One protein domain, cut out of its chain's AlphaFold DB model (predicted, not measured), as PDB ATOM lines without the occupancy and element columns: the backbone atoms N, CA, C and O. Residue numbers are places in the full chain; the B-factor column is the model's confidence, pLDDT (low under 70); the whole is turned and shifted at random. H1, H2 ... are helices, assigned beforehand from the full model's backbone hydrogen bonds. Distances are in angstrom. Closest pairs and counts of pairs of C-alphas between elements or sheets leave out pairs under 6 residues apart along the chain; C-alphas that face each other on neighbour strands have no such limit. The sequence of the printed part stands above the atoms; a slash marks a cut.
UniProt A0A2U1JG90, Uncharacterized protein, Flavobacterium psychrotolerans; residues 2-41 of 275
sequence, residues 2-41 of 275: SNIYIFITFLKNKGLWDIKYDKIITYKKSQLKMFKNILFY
ATOM      1  N   SER A   2      27.267  28.108 -42.759       63.88
ATOM      2  CA  SER A   2      28.628  27.516 -42.824       63.88
ATOM      3  C   SER A   2      29.621  28.011 -41.754       63.88
ATOM      4  O   SER A   2      30.369  27.201 -41.214       63.88
ATOM      5  N   ASN A   3      29.596  29.292 -41.365       63.28
ATOM      6  CA  ASN A   3      30.587  29.846 -40.422       63.28
ATOM      7  C   ASN A   3      30.510  29.273 -38.996       63.28
ATOM      8  O   ASN A   3      31.535  29.117 -38.340       63.28
ATOM      9  N   ILE A   4      29.316  28.907 -38.519       71.38
ATOM     10  CA  ILE A   4      29.139  28.310 -37.183       71.38
ATOM     11  C   ILE A   4      29.643  26.864 -37.172       71.38
ATOM     12  O   ILE A   4      30.299  26.450 -36.220       71.38
ATOM     13  N   TYR A   5      29.394  26.112 -38.248       75.88
ATOM     14  CA  TYR A   5      29.850  24.729 -38.362       75.88
ATOM     15  C   TYR A   5      31.381  24.652 -38.436       75.88
ATOM     16  O   TYR A   5      31.991  23.885 -37.703       75.88
ATOM     17  N   ILE A   6      32.013  25.528 -39.228       74.50
ATOM     18  CA  ILE A   6      33.480  25.635 -39.314       74.50
ATOM     19  C   ILE A   6      34.084  25.989 -37.948       74.50
ATOM     20  O   ILE A   6      35.069  25.381 -37.530       74.50
ATOM     21  N   PHE A   7      33.467  26.921 -37.220       71.50
ATOM     22  CA  PHE A   7      33.925  27.332 -35.894       71.50
ATOM     23  C   PHE A   7      33.806  26.210 -34.846       71.50
ATOM     24  O   PHE A   7      34.710  26.023 -34.031       71.50
ATOM     25  N   ILE A   8      32.732  25.415 -34.887       71.44
ATOM     26  CA  ILE A   8      32.547  24.255 -34.000       71.44
ATOM     27  C   ILE A   8      33.569  23.156 -34.320       71.44
ATOM     28  O   ILE A   8      34.203  22.632 -33.403       71.44
ATOM     29  N   THR A   9      33.791  22.845 -35.600       72.50
ATOM     30  CA  THR A   9      34.790  21.850 -36.024       72.50
ATOM     31  C   THR A   9      36.207  22.292 -35.653       72.50
ATOM     32  O   THR A   9      36.988  21.481 -35.161       72.50
ATOM     33  N   PHE A  10      36.525  23.586 -35.779       75.31
ATOM     34  CA  PHE A  10      37.797  24.167 -35.337       75.31
ATOM     35  C   PHE A  10      38.015  24.023 -33.822       75.31
ATOM     36  O   PHE A  10      39.091  23.618 -33.381       75.31
ATOM     37  N   LEU A  11      36.987  24.304 -33.017       69.19
ATOM     38  CA  LEU A  11      37.054  24.152 -31.561       69.19
ATOM     39  C   LEU A  11      37.195  22.688 -31.124       69.19
ATOM     40  O   LEU A  11      37.872  22.418 -30.131       69.19
ATOM     41  N   LYS A  12      36.594  21.750 -31.866       71.12
ATOM     42  CA  LYS A  12      36.689  20.309 -31.603       71.12
ATOM     43  C   LYS A  12      38.069  19.751 -31.974       71.12
ATOM     44  O   LYS A  12      38.657  19.031 -31.179       71.12
ATOM     45  N   ASN A  13      38.638  20.169 -33.108       74.44
ATOM     46  CA  ASN A  13      39.966  19.718 -33.555       74.44
ATOM     47  C   ASN A  13      41.115  20.241 -32.672       74.44
ATOM     48  O   ASN A  13      42.162  19.610 -32.576       74.44
ATOM     49  N   LYS A  14      40.926  21.385 -31.998       75.62
ATOM     50  CA  LYS A  14      41.883  21.924 -31.013       75.62
ATOM     51  C   LYS A  14      41.691  21.385 -29.585       75.62
ATOM     52  O   LYS A  14      42.337  21.894 -28.674       75.62
ATOM     53  N   GLY A  15      40.780  20.432 -29.356       70.44
ATOM     54  CA  GLY A  15      40.466  19.899 -28.018       70.44
ATOM     55  C   GLY A  15      39.838  20.920 -27.052       70.44
ATOM     56  O   GLY A  15      39.595  20.626 -25.885       70.44
ATOM     57  N   LEU A  16      39.549  22.138 -27.526       67.12
ATOM     58  CA  LEU A  16      39.008  23.236 -26.720       67.12
ATOM     59  C   LEU A  16      37.525  23.030 -26.395       67.12
ATOM     60  O   LEU A  16      37.040  23.554 -25.392       67.12
ATOM     61  N   TRP A  17      36.802  22.286 -27.238       67.25
ATOM     62  CA  TRP A  17      35.385  21.988 -27.037       67.25
ATOM     63  C   TRP A  17      35.159  21.077 -25.822       67.25
ATOM     64  O   TRP A  17      34.334  21.410 -24.971       67.25
ATOM     65  N   ASP A  18      35.966  20.023 -25.674       69.81
ATOM     66  CA  ASP A  18      35.860  19.064 -24.565       69.81
ATOM     67  C   ASP A  18      36.289  19.695 -23.230       69.81
ATOM     68  O   ASP A  18      35.567  19.603 -22.240       69.81
ATOM     69  N   ILE A  19      37.372  20.490 -23.218       69.50
ATOM     70  CA  ILE A  19      37.807  21.255 -22.030       69.50
ATOM     71  C   ILE A  19      36.719  22.236 -21.566       69.50
ATOM     72  O   ILE A  19      36.508  22.439 -20.366       69.50
ATOM     73  N   LYS A  20      36.026  22.885 -22.511       71.50
ATOM     74  CA  LYS A  20      34.944  23.822 -22.192       71.50
ATOM     75  C   LYS A  20      33.713  23.076 -21.667       71.50
ATOM     76  O   LYS A  20      33.079  23.566 -20.734       71.50
ATOM     77  N   TYR A  21      33.407  21.900 -22.211       70.94
ATOM     78  CA  TYR A  21      32.295  21.055 -21.780       70.94
ATOM     79  C   TYR A  21      32.516  20.465 -20.374       70.94
ATOM     80  O   TYR A  21      31.647  20.604 -19.509       70.94
ATOM     81  N   ASP A  22      33.710  19.942 -20.084       72.62
ATOM     82  CA  ASP A  22      34.070  19.403 -18.765       72.62
ATOM     83  C   ASP A  22      34.082  20.478 -17.674       72.62
ATOM     84  O   ASP A  22      33.614  20.245 -16.551       72.62
ATOM     85  N   LYS A  23      34.533  21.699 -17.996       73.19
ATOM     86  CA  LYS A  23      34.424  22.848 -17.082       73.19
ATOM     87  C   LYS A  23      32.966  23.183 -16.761       73.19
ATOM     88  O   LYS A  23      32.657  23.462 -15.603       73.19
ATOM     89  N   ILE A  24      32.062  23.115 -17.742       74.69
ATOM     90  CA  ILE A  24      30.624  23.368 -17.537       74.69
ATOM     91  C   ILE A  24      29.993  22.277 -16.659       74.69
ATOM     92  O   ILE A  24      29.225  22.600 -15.750       74.69
ATOM     93  N   ILE A  25      30.324  21.000 -16.880       74.56
ATOM     94  CA  ILE A  25      29.825  19.888 -16.053       74.56
ATOM     95  C   ILE A  25      30.348  20.001 -14.620       74.56
ATOM     96  O   ILE A  25      29.570  19.882 -13.672       74.56
ATOM     97  N   THR A  26      31.640  20.280 -14.448       73.62
ATOM     98  CA  THR A  26      32.261  20.445 -13.126       73.62
ATOM     99  C   THR A  26      31.646  21.625 -12.375       73.62
ATOM    100  O   THR A  26      31.301  21.494 -11.199       73.62
ATOM    101  N   TYR A  27      31.398  22.742 -13.068       73.94
ATOM    102  CA  TYR A  27      30.696  23.896 -12.507       73.94
ATOM    103  C   TYR A  27      29.264  23.541 -12.084       73.94
ATOM    104  O   TYR A  27      28.883  23.812 -10.947       73.94
ATOM    105  N   LYS A  28      28.487  22.850 -12.933       74.56
ATOM    106  CA  LYS A  28      27.131  22.388 -12.582       74.56
ATOM    107  C   LYS A  28      27.127  21.414 -11.401       74.56
ATOM    108  O   LYS A  28      26.256  21.517 -10.544       74.56
ATOM    109  N   LYS A  29      28.097  20.499 -11.313       75.94
ATOM    110  CA  LYS A  29      28.225  19.538 -10.203       75.94
ATOM    111  C   LYS A  29      28.603  20.236  -8.891       75.94
ATOM    112  O   LYS A  29      28.057  19.887  -7.847       75.94
ATOM    113  N   SER A  30      29.475  21.245  -8.950       74.44
ATOM    114  CA  SER A  30      29.803  22.108  -7.808       74.44
ATOM    115  C   SER A  30      28.590  22.916  -7.348       74.44
ATOM    116  O   SER A  30      28.282  22.917  -6.162       74.44
ATOM    117  N   GLN A  31      27.843  23.517  -8.279       77.00
ATOM    118  CA  GLN A  31      26.591  24.225  -7.992       77.00
ATOM    119  C   GLN A  31      25.552  23.299  -7.343       77.00
ATOM    120  O   GLN A  31      24.964  23.652  -6.326       77.00
ATOM    121  N   LEU A  32      25.392  22.067  -7.846       79.25
ATOM    122  CA  LEU A  32      24.503  21.071  -7.238       79.25
ATOM    123  C   LEU A  32      24.952  20.672  -5.824       79.25
ATOM    124  O   LEU A  32      24.114  20.484  -4.945       79.25
ATOM    125  N   LYS A  33      26.264  20.527  -5.594       79.75
ATOM    126  CA  LYS A  33      26.827  20.216  -4.272       79.75
ATOM    127  C   LYS A  33      26.613  21.372  -3.294       79.75
ATOM    128  O   LYS A  33      26.212  21.130  -2.161       79.75
ATOM    129  N   MET A  34      26.814  22.614  -3.737       80.94
ATOM    130  CA  MET A  34      26.516  23.811  -2.945       80.94
ATOM    131  C   MET A  34      25.024  23.890  -2.613       80.94
ATOM    132  O   MET A  34      24.682  24.087  -1.453       80.94
ATOM    133  N   PHE A  35      24.141  23.630  -3.582       84.81
ATOM    134  CA  PHE A  35      22.693  23.626  -3.364       84.81
ATOM    135  C   PHE A  35      22.255  22.533  -2.376       84.81
ATOM    136  O   PHE A  35      21.458  22.799  -1.482       84.81
ATOM    137  N   LYS A  36      22.826  21.322  -2.465       84.50
ATOM    138  CA  LYS A  36      22.587  20.237  -1.494       84.50
ATOM    139  C   LYS A  36      23.069  20.593  -0.087       84.50
ATOM    140  O   LYS A  36      22.356  20.320   0.873       84.50
ATOM    141  N   ASN A  37      24.238  21.219   0.040       87.06
ATOM    142  CA  ASN A  37      24.756  21.657   1.336       87.06
ATOM    143  C   ASN A  37      23.886  22.767   1.942       87.06
ATOM    144  O   ASN A  37      23.586  22.720   3.128       87.06
ATOM    145  N   ILE A  38      23.430  23.725   1.130       87.62
ATOM    146  CA  ILE A  38      22.496  24.774   1.561       87.62
ATOM    147  C   ILE A  38      21.176  24.155   2.029       87.62
ATOM    148  O   ILE A  38      20.689  24.510   3.099       87.62
ATOM    149  N   LEU A  39      20.633  23.187   1.284       87.75
ATOM    150  CA  LEU A  39      19.413  22.476   1.668       87.75
ATOM    151  C   LEU A  39      19.591  21.711   2.991       87.75
ATOM    152  O   LEU A  39      18.694  21.712   3.829       87.75
ATOM    153  N   PHE A  40      20.758  21.097   3.201       87.94
ATOM    154  CA  PHE A  40      21.091  20.395   4.440       87.94
ATOM    155  C   PHE A  40      21.188  21.351   5.638       87.94
ATOM    156  O   PHE A  40      20.587  21.085   6.676       87.94
ATOM    157  N   TYR A  41      21.870  22.492   5.489       88.81
ATOM    158  CA  TYR A  41      21.930  23.514   6.541       88.81
ATOM    159  C   TYR A  41      20.564  24.143   6.823       88.81
ATOM    160  O   TYR A  41      20.248  24.411   7.979       88.81
TER     161      TYR A  41
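This is residues 2 to 41 of the 275 residues of an uncharacterized protein of Flavobacterium psychrotolerans (UniProt A0A2U1JG90). A short helix and a long helix meet end to end at a tight corner and make an L, with H1 as the short arm and H2 as the long arm that gives the length. Residues 2 to 7 of H1 and 21 to 41 of H2 stand free. The printed part has 40 residues, with H1 then H2 and no named strand, in the class all helix. It is extended, with a radius of gyration of the C-alphas of 15.7 A and spans of 49 by 17 by 5 A.

H1, residues 2 to 13, and H2, residues 16 to 41, only just touch, and only at the corner by their link, with 3 pairs of C-alphas within 8 A. The closest C-alphas are those of Leu 11 and Trp 17, 5.3 A apart. Their lines are about perpendicular, at 79 degrees. In H1 and H2 every O i to N i+4 pair is within hydrogen-bond range.

H1 begins at C-alpha 2 (28.628, 27.516, -42.824) and measures 16.6 A from first to last C-alpha. H2 measures 37.4 A and ends at C-alpha 41 (21.930, 23.514, 6.541).

The C-alphas of Ser 2 and Tyr 41, the two farthest apart, are 50.0 A apart. The printed part has no cut. The pLDDT is under 70 at residues 2 to 3, 11 and 16 to 19.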